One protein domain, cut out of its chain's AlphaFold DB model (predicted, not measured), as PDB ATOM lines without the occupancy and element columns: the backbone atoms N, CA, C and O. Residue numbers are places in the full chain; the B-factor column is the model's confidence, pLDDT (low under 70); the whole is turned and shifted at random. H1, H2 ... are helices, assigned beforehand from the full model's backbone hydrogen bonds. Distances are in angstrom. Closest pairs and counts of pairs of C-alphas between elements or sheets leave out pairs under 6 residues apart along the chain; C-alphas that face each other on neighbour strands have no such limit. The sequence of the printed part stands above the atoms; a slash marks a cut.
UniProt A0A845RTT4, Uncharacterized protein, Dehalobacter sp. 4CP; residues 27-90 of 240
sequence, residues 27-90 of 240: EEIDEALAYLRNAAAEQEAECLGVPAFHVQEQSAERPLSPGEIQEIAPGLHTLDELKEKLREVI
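AT A GLANCE: This is residues 27 to 90 of the 240 residues of an uncharacterized protein of Dehalobacter sp. 4CP (UniProt A0A845RTT4). One long helix, H1, makes the backbone of the shape, with three shorter helices set round it: H2 packs on one side, over residues 37 to 45 of H1, while H3 and H4 lie on the other side. H4 packs slantwise on residues 29 to 33 near the beginning of H1, and H3 stands crosswise near Ala 40; the link from H2 to H3 passes across H1 from one side to the other. The printed part has 64 residues with four named helices, in the order H1, H2, H3, H4, and no named strand; its class is all helix. It is compact, with a radius of gyration of the C-alphas of 11.9 A and spans of 34 by 24 by 16 A.

IN THESE COORDINATES: Find C-alpha 27 at (-16.752, -56.929, 29.603); from there H1, residues 27 to 48, runs 31.5 A to C-alpha 48 at (-19.100, -35.460, 6.734). Next look at residues 53 to 59, which are H2, 10.0 A long. H3 is residues 66 to 72, 9.9 A long. H4, residues 79 to 90, runs 16.1 A and ends at C-alpha 90, at (-25.623, -61.558, 23.763).

HOW THE PARTS SIT: Begin with H1, which touches H2 with its residues 37 to 45 alone. The closest C-alphas there are those of Ala 41 and Val 55, 5.9 A apart, and the two helices run opposite ways at a steep tilt of 48 degrees. Look next at residues 29 to 33 of H1, which alone touch H4; the closest C-alphas are those of Ile 29 and Arg 87, 6.4 A apart. H1 and H4 run opposite ways at a steep tilt of 65 degrees. H3 is close to H1 but not clearly touching, and about perpendicular to it at 83 degrees; the closest C-alphas are those of Ala 40 and Glu 68, 6.9 A apart. H3 and H4 only just touch, with 3 pairs of C-alphas within 8 A, and H4 does so with residues 79 to 82 alone. Their closest C-alphas are those of Ile 69 and Leu 82, 7.2 A apart, and they run the same way at a shallow tilt of 19 degrees. H2 is apart from both H3 and H4. In H1, H3 and H4 every O i to N i+4 pair is within hydrogen-bond range; in H2 it is 1 of 3, beside 2 of 4 O i to N i+3 pairs.

THE WHOLE: The two C-alphas farthest apart are those of Gly 49 and Glu 88, 35.1 A, while the first and last printed C-alphas, of Glu 27 and Ile 90, are 11.6 A apart. The printed part has no cut. The link from H1 to H2 is tight, and those from H2 to H3 and from H3 to H4 are short. The mean pLDDT of the printed part is 82.5; look for low confidence, under 70, in residues 52 to 61, of which 53 to 59 belong to H2.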
ATOM      1  N   GLU A  27     -17.775 -57.197  30.626       90.31
ATOM      2  CA  GLU A  27     -16.752 -56.929  29.603       90.31
ATOM      3  C   GLU A  27     -17.258 -57.204  28.175       90.31
ATOM      4  O   GLU A  27     -16.945 -56.456  27.256       90.31
ATOM      5  N   GLU A  28     -18.094 -58.231  27.979       88.56
ATOM      6  CA  GLU A  28     -18.671 -58.548  26.661       88.56
ATOM      7  C   GLU A  28     -19.680 -57.474  26.216       88.56
ATOM      8  O   GLU A  28     -19.836 -57.209  25.022       88.56
ATOM      9  N   ILE A  29     -20.367 -56.842  27.174       91.75
ATOM     10  CA  ILE A  29     -21.288 -55.729  26.910       91.75
ATOM     11  C   ILE A  29     -20.488 -54.479  26.539       91.75
ATOM     12  O   ILE A  29     -20.845 -53.781  25.588       91.75
ATOM     13  N   ASP A  30     -19.400 -54.210  27.256       89.50
ATOM     14  CA  ASP A  30     -18.530 -53.070  26.986       89.50
ATOM     15  C   ASP A  30     -17.813 -53.200  25.633       89.50
ATOM     16  O   ASP A  30     -17.744 -52.221  24.888       89.50
ATOM     17  N   GLU A  31     -17.363 -54.403  25.259       89.31
ATOM     18  CA  GLU A  31     -16.817 -54.694  23.926       89.31
ATOM     19  C   GLU A  31     -17.859 -54.461  22.819       89.31
ATOM     20  O   GLU A  31     -17.567 -53.804  21.815       89.31
ATOM     21  N   ALA A  32     -19.094 -54.937  23.010       90.19
ATOM     22  CA  ALA A  32     -20.179 -54.709  22.057       90.19
ATOM     23  C   ALA A  32     -20.526 -53.216  21.924       90.19
ATOM     24  O   ALA A  32     -20.734 -52.717  20.816       90.19
ATOM     25  N   LEU A  33     -20.538 -52.472  23.032       90.00
ATOM     26  CA  LEU A  33     -20.726 -51.022  23.010       90.00
ATOM     27  C   LEU A  33     -19.581 -50.295  22.306       90.00
ATOM     28  O   LEU A  33     -19.834 -49.346  21.567       90.00
ATOM     29  N   ALA A  34     -18.334 -50.720  22.517       88.12
ATOM     30  CA  ALA A  34     -17.179 -50.146  21.835       88.12
ATOM     31  C   ALA A  34     -17.279 -50.343  20.315       88.12
ATOM     32  O   ALA A  34     -17.039 -49.405  19.556       88.12
ATOM     33  N   TYR A  35     -17.720 -51.523  19.871       87.88
ATOM     34  CA  TYR A  35     -17.998 -51.782  18.459       87.88
ATOM     35  C   TYR A  35     -19.060 -50.824  17.895       87.88
ATOM     36  O   TYR A  35     -18.851 -50.224  16.842       87.88
ATOM     37  N   LEU A  36     -20.167 -50.618  18.616       89.06
ATOM     38  CA  LEU A  36     -21.232 -49.702  18.191       89.06
ATOM     39  C   LEU A  36     -20.779 -48.237  18.134       89.06
ATOM     40  O   LEU A  36     -21.160 -47.520  17.213       89.06
ATOM     41  N   ARG A  37     -19.937 -47.794  19.076       87.56
ATOM     42  CA  ARG A  37     -19.330 -46.451  19.036       87.56
ATOM     43  C   ARG A  37     -18.457 -46.265  17.802       87.56
ATOM     44  O   ARG A  37     -18.546 -45.230  17.150       87.56
ATOM     45  N   ASN A  38     -17.648 -47.269  17.470       83.94
ATOM     46  CA  ASN A  38     -16.801 -47.221  16.282       83.94
ATOM     47  C   ASN A  38     -17.639 -47.178  15.000       83.94
ATOM     48  O   ASN A  38     -17.349 -46.370  14.123       83.94
ATOM     49  N   ALA A  39     -18.710 -47.972  14.921       84.69
ATOM     50  CA  ALA A  39     -19.624 -47.956  13.781       84.69
ATOM     51  C   ALA A  39     -20.318 -46.590  13.607       84.69
ATOM     52  O   ALA A  39     -20.368 -46.064  12.497       84.69
ATOM     53  N   ALA A  40     -20.791 -45.976  14.697       83.94
ATOM     54  CA  ALA A  40     -21.393 -44.640  14.656       83.94
ATOM     55  C   ALA A  40     -20.383 -43.564  14.211       83.94
ATOM     56  O   ALA A  40     -20.698 -42.720  13.376       83.94
ATOM     57  N   ALA A  41     -19.144 -43.632  14.711       80.81
ATOM     58  CA  ALA A  41     -18.067 -42.725  14.319       80.81
ATOM     59  C   ALA A  41     -17.688 -42.857  12.831       80.81
ATOM     60  O   ALA A  41     -17.414 -41.855  12.167       80.81
ATOM     61  N   GLU A  42     -17.677 -44.079  12.291       81.44
ATOM     62  CA  GLU A  42     -17.442 -44.332  10.864       81.44
ATOM     63  C   GLU A  42     -18.558 -43.743   9.993       81.44
ATOM     64  O   GLU A  42     -18.270 -43.074   8.999       81.44
ATOM     65  N   GLN A  43     -19.815 -43.918  10.401       81.00
ATOM     66  CA  GLN A  43     -20.972 -43.369   9.696       81.00
ATOM     67  C   GLN A  43     -21.002 -41.833   9.731       81.00
ATOM     68  O   GLN A  43     -21.323 -41.190   8.729       81.00
ATOM     69  N   GLU A  44     -20.627 -41.223  10.858       80.19
ATOM     70  CA  GLU A  44     -20.477 -39.769  10.987       80.19
ATOM     71  C   GLU A  44     -19.382 -39.241  10.047       80.19
ATOM     72  O   GLU A  44     -19.593 -38.263   9.324       80.19
ATOM     73  N   ALA A  45     -18.232 -39.920   9.991       81.44
ATOM     74  CA  ALA A  45     -17.135 -39.559   9.098       81.44
ATOM     75  C   ALA A  45     -17.538 -39.631   7.616       81.44
ATOM     76  O   ALA A  45     -17.228 -38.716   6.848       81.44
ATOM     77  N   GLU A  46     -18.268 -40.682   7.228       82.00
ATOM     78  CA  GLU A  46     -18.812 -40.843   5.878       82.00
ATOM     79  C   GLU A  46     -19.794 -39.713   5.530       82.00
ATOM     80  O   GLU A  46     -19.644 -39.073   4.487       82.00
ATOM     81  N   CYS A  47     -20.732 -39.392   6.429       80.69
ATOM     82  CA  CYS A  47     -21.680 -38.285   6.252       80.69
ATOM     83  C   CYS A  47     -20.986 -36.924   6.076       80.69
ATOM     84  O   CYS A  47     -21.452 -36.079   5.308       80.69
ATOM     85  N   LEU A  48     -19.877 -36.702   6.785       81.75
ATOM     86  CA  LEU A  48     -19.100 -35.460   6.734       81.75
ATOM     87  C   LEU A  48     -18.066 -35.433   5.595       81.75
ATOM     88  O   LEU A  48     -17.430 -34.400   5.375       81.75
ATOM     89  N   GLY A  49     -17.884 -36.539   4.863       81.12
ATOM     90  CA  GLY A  49     -16.889 -36.657   3.795       81.12
ATOM     91  C   GLY A  49     -15.441 -36.576   4.290       81.12
ATOM     92  O   GLY A  49     -14.557 -36.161   3.537       81.12
ATOM     93  N   VAL A  50     -15.192 -36.939   5.552       79.56
ATOM     94  CA  VAL A  50     -13.860 -36.934   6.175       79.56
ATOM     95  C   VAL A  50     -13.347 -38.363   6.392       79.56
ATOM     96  O   VAL A  50     -14.138 -39.289   6.548       79.56
ATOM     97  N   PRO A  51     -12.021 -38.593   6.421       71.06
ATOM     98  CA  PRO A  51     -11.481 -39.923   6.699       71.06
ATOM     99  C   PRO A  51     -11.834 -40.393   8.122       71.06
ATOM    100  O   PRO A  51     -11.541 -39.682   9.084       71.06
ATOM    101  N   ALA A  52     -12.359 -41.616   8.267       63.69
ATOM    102  CA  ALA A  52     -12.808 -42.196   9.546       63.69
ATOM    103  C   ALA A  52     -11.769 -42.140  10.685       63.69
ATOM    104  O   ALA A  52     -12.127 -41.925  11.841       63.69
ATOM    105  N   PHE A  53     -10.476 -42.233  10.360       61.31
ATOM    106  CA  PHE A  53      -9.386 -42.145  11.339       61.31
ATOM    107  C   PHE A  53      -9.369 -40.814  12.121       61.31
ATOM    108  O   PHE A  53      -8.983 -40.799  13.283       61.31
ATOM    109  N   HIS A  54      -9.835 -39.706  11.524       56.06
ATOM    110  CA  HIS A  54      -9.922 -38.413  12.222       56.06
ATOM    111  C   HIS A  54     -11.046 -38.369  13.268       56.06
ATOM    112  O   HIS A  54     -10.984 -37.554  14.185       56.06
ATOM    113  N   VAL A  55     -12.063 -39.227  13.136       59.28
ATOM    114  CA  VAL A  55     -13.223 -39.283  14.039       59.28
ATOM    115  C   VAL A  55     -13.021 -40.368  15.106       59.28
ATOM    116  O   VAL A  55     -13.380 -40.172  16.266       59.28
ATOM    117  N   GLN A  56     -12.361 -41.480  14.767       55.62
ATOM    118  CA  GLN A  56     -12.130 -42.624  15.664       55.62
ATOM    119  C   GLN A  56     -11.293 -42.287  16.916       55.62
ATOM    120  O   GLN A  56     -11.625 -42.756  18.003       55.62
ATOM    121  N   GLU A  57     -10.266 -41.433  16.811       50.47
ATOM    122  CA  GLU A  57      -9.376 -41.091  17.941       50.47
ATOM    123  C   GLU A  57     -10.073 -40.242  19.032       50.47
ATOM    124  O   GLU A  57      -9.650 -40.241  20.185       50.47
ATOM    125  N   GLN A  58     -11.184 -39.568  18.699       49.09
ATOM    126  CA  GLN A  58     -12.003 -38.781  19.640       49.09
ATOM    127  C   GLN A  58     -13.287 -39.496  20.100       49.09
ATOM    128  O   GLN A  58     -13.918 -39.065  21.066       49.09
ATOM    129  N   SER A  59     -13.686 -40.582  19.430       52.88
ATOM    130  CA  SER A  59     -15.011 -41.204  19.604       52.88
ATOM    131  C   SER A  59     -15.021 -42.460  20.472       52.88
ATOM    132  O   SER A  59     -16.069 -42.809  21.015       52.88
ATOM    133  N   ALA A  60     -13.877 -43.127  20.644       55.97
ATOM    134  CA  ALA A  60     -13.800 -44.405  21.358       55.97
ATOM    135  C   ALA A  60     -14.262 -44.320  22.833       55.97
ATOM    136  O   ALA A  60     -14.746 -45.308  23.391       55.97
ATOM    137  N   GLU A  61     -14.179 -43.135  23.447       61.56
ATOM    138  CA  GLU A  61     -14.541 -42.908  24.853       61.56
ATOM    139  C   GLU A  61     -15.834 -42.100  25.057       61.56
ATOM    140  O   GLU A  61     -16.312 -41.997  26.191       61.56
ATOM    141  N   ARG A  62     -16.447 -41.541  23.998       78.38
ATOM    142  CA  ARG A  62     -17.674 -40.745  24.168       78.38
ATOM    143  C   ARG A  62     -18.903 -41.645  24.349       78.38
ATOM    144  O   ARG A  62     -19.025 -42.676  23.682       78.38
ATOM    145  N   PRO A  63     -19.853 -41.281  25.229       79.38
ATOM    146  CA  PRO A  63     -21.135 -41.966  25.272       79.38
ATOM    147  C   PRO A  63     -21.892 -41.754  23.953       79.38
ATOM    148  O   PRO A  63     -21.803 -40.688  23.339       79.38
ATOM    149  N   LEU A  64     -22.649 -42.772  23.538       85.12
ATOM    150  CA  LEU A  64     -23.588 -42.653  22.424       85.12
ATOM    151  C   LEU A  64     -24.685 -41.649  22.802       85.12
ATOM    152  O   LEU A  64     -25.217 -41.687  23.915       85.12
ATOM    153  N   SER A  65     -25.013 -40.750  21.884       87.38
ATOM    154  CA  SER A  65     -26.120 -39.812  22.031       87.38
ATOM    155  C   SER A  65     -27.471 -40.524  21.863       87.38
ATOM    156  O   SER A  65     -27.543 -41.565  21.208       87.38
ATOM    157  N   PRO A  66     -28.577 -39.965  22.391       88.44
ATOM    158  CA  PRO A  66     -29.908 -40.548  22.209       88.44
ATOM    159  C   PRO A  66     -30.307 -40.757  20.739       88.44
ATOM    160  O   PRO A  66     -31.030 -41.703  20.442       88.44
ATOM    161  N   GLY A  67     -29.832 -39.900  19.826       87.75
ATOM    162  CA  GLY A  67     -30.075 -40.041  18.386       87.75
ATOM    163  C   GLY A  67     -29.371 -41.265  17.802       87.75
ATOM    164  O   GLY A  67     -30.014 -42.087  17.160       87.75
ATOM    165  N   GLU A  68     -28.085 -41.445  18.114       86.69
ATOM    166  CA  GLU A  68     -27.312 -42.624  17.689       86.69
ATOM    167  C   GLU A  68     -27.890 -43.918  18.273       86.69
ATOM    168  O   GLU A  68     -27.990 -44.930  17.585       86.69
ATOM    169  N   ILE A  69     -28.333 -43.886  19.535       89.94
ATOM    170  CA  ILE A  69     -29.004 -45.028  20.169       89.94
ATOM    171  C   ILE A  69     -30.291 -45.383  19.416       89.94
ATOM    172  O   ILE A  69     -30.552 -46.563  19.194       89.94
ATOM    173  N   GLN A  70     -31.071 -44.387  18.989       90.88
ATOM    174  CA  GLN A  70     -32.310 -44.609  18.247       90.88
ATOM    175  C   GLN A  70     -32.069 -45.149  16.828       90.88
ATOM    176  O   GLN A  70     -32.889 -45.924  16.334       90.88
ATOM    177  N   GLU A  71     -30.962 -44.774  16.184       87.94
ATOM    178  CA  GLU A  71     -30.549 -45.338  14.891       87.94
ATOM    179  C   GLU A  71     -30.104 -46.800  15.021       87.94
ATOM    180  O   GLU A  71     -30.495 -47.638  14.208       87.94
ATOM    181  N   ILE A  72     -29.345 -47.126  16.073       87.56
ATOM    182  CA  ILE A  72     -28.876 -48.493  16.349       87.56
ATOM    183  C   ILE A  72     -30.038 -49.403  16.772       87.56
ATOM    184  O   ILE A  72     -30.162 -50.536  16.303       87.56
ATOM    185  N   ALA A  73     -30.869 -48.930  17.699       88.00
ATOM    186  CA  ALA A  73     -31.949 -49.685  18.316       88.00
ATOM    187  C   ALA A  73     -33.215 -48.814  18.406       88.00
ATOM    188  O   ALA A  73     -33.455 -48.152  19.425       88.00
ATOM    189  N   PRO A  74     -34.061 -48.827  17.357       90.88
ATOM    190  CA  PRO A  74     -35.279 -48.032  17.322       90.88
ATOM    191  C   PRO A  74     -36.176 -48.290  18.537       90.88
ATOM    192  O   PRO A  74     -36.564 -49.424  18.814       90.88
ATOM    193  N   GLY A  75     -36.528 -47.216  19.244       88.19
ATOM    194  CA  GLY A  75     -37.369 -47.261  20.446       88.19
ATOM    195  C   GLY A  75     -36.603 -47.223  21.769       88.19
ATOM    196  O   GLY A  75     -37.250 -47.155  22.811       88.19
ATOM    197  N   LEU A  76     -35.265 -47.226  21.743       92.62
ATOM    198  CA  LEU A  76     -34.432 -46.951  22.915       92.62
ATOM    199  C   LEU A  76     -33.935 -45.504  22.889       92.62
ATOM    200  O   LEU A  76     -33.685 -44.942  21.821       92.62
ATOM    201  N   HIS A  77     -33.783 -44.902  24.068       89.38
ATOM    202  CA  HIS A  77     -33.361 -43.503  24.199       89.38
ATOM    203  C   HIS A  77     -32.178 -43.311  25.148       89.38
ATOM    204  O   HIS A  77     -31.574 -42.236  25.166       89.38
ATOM    205  N   THR A  78     -31.839 -44.330  25.938       92.25
ATOM    206  CA  THR A  78     -30.789 -44.246  26.955       92.25
ATOM    207  C   THR A  78     -29.728 -45.329  26.787       92.25
ATOM    208  O   THR A  78     -29.972 -46.405  26.238       92.25
ATOM    209  N   LEU A  79     -28.521 -45.042  27.282       90.06
ATOM    210  CA  LEU A  79     -27.410 -45.991  27.243       90.06
ATOM    211  C   LEU A  79     -27.685 -47.223  28.116       90.06
ATOM    212  O   LEU A  79     -27.269 -48.320  27.757       90.06
ATOM    213  N   ASP A  80     -28.393 -47.051  29.233       92.12
ATOM    214  CA  ASP A  80     -28.739 -48.153  30.133       92.12
ATOM    215  C   ASP A  80     -29.742 -49.112  29.476       92.12
ATOM    216  O   ASP A  80     -29.536 -50.323  29.505       92.12
ATOM    217  N   GLU A  81     -30.765 -48.593  28.788       92.25
ATOM    218  CA  GLU A  81     -31.684 -49.418  27.989       92.25
ATOM    219  C   GLU A  81     -30.946 -50.197  26.892       92.25
ATOM    220  O   GLU A  81     -31.204 -51.385  26.687       92.25
ATOM    221  N   LEU A  82     -29.998 -49.550  26.202       92.56
ATOM    222  CA  LEU A  82     -29.177 -50.207  25.186       92.56
ATOM    223  C   LEU A  82     -28.290 -51.302  25.795       92.56
ATOM    224  O   LEU A  82     -28.180 -52.381  25.220       92.56
ATOM    225  N   LYS A  83     -27.690 -51.060  26.968       92.56
ATOM    226  CA  LYS A  83     -26.888 -52.055  27.699       92.56
ATOM    227  C   LYS A  83     -27.703 -53.282  28.081       92.56
ATOM    228  O   LYS A  83     -27.257 -54.401  27.825       92.56
ATOM    229  N   GLU A  84     -28.894 -53.092  28.646       93.25
ATOM    230  CA  GLU A  84     -29.787 -54.211  28.957       93.25
ATOM    231  C   GLU A  84     -30.182 -54.959  27.685       93.25
ATOM    232  O   GLU A  84     -30.128 -56.191  27.648       93.25
ATOM    233  N   LYS A  85     -30.468 -54.236  26.595       92.75
ATOM    234  CA  LYS A  85     -30.806 -54.882  25.328       92.75
ATOM    235  C   LYS A  85     -29.653 -55.707  24.762       92.75
ATOM    236  O   LYS A  85     -29.865 -56.827  24.295       92.75
ATOM    237  N   LEU A  86     -28.431 -55.185  24.819       93.12
ATOM    238  CA  LEU A  86     -27.230 -55.911  24.415       93.12
ATOM    239  C   LEU A  86     -27.012 -57.144  25.288       93.12
ATOM    240  O   LEU A  86     -26.722 -58.213  24.752       93.12
ATOM    241  N   ARG A  87     -27.220 -57.038  26.605       93.69
ATOM    242  CA  ARG A  87     -27.136 -58.183  27.516       93.69
ATOM    243  C   ARG A  87     -28.113 -59.288  27.114       93.69
ATOM    244  O   ARG A  87     -27.697 -60.444  27.038       93.69
ATOM    245  N   GLU A  88     -29.367 -58.949  26.809       92.75
ATOM    246  CA  GLU A  88     -30.371 -59.904  26.314       92.75
ATOM    247  C   GLU A  88     -29.935 -60.576  25.008       92.75
ATOM    248  O   GLU A  88     -29.994 -61.800  24.892       92.75
ATOM    249  N   VAL A  89     -29.493 -59.785  24.026       91.31
ATOM    250  CA  VAL A  89     -29.093 -60.278  22.700       91.31
ATOM    251  C   VAL A  89     -27.874 -61.191  22.811       91.31
ATOM    252  O   VAL A  89     -27.896 -62.314  22.301       91.31
ATOM    253  N   ILE A  90     -26.835 -60.763  23.529       92.25
ATOM    254  CA  ILE A  90     -25.623 -61.558  23.763       92.25
ATOM    255  C   ILE A  90     -25.981 -62.849  24.497       92.25
ATOM    256  O   ILE A  90     -25.559 -63.928  24.079       92.25
TER     257      ILE A  90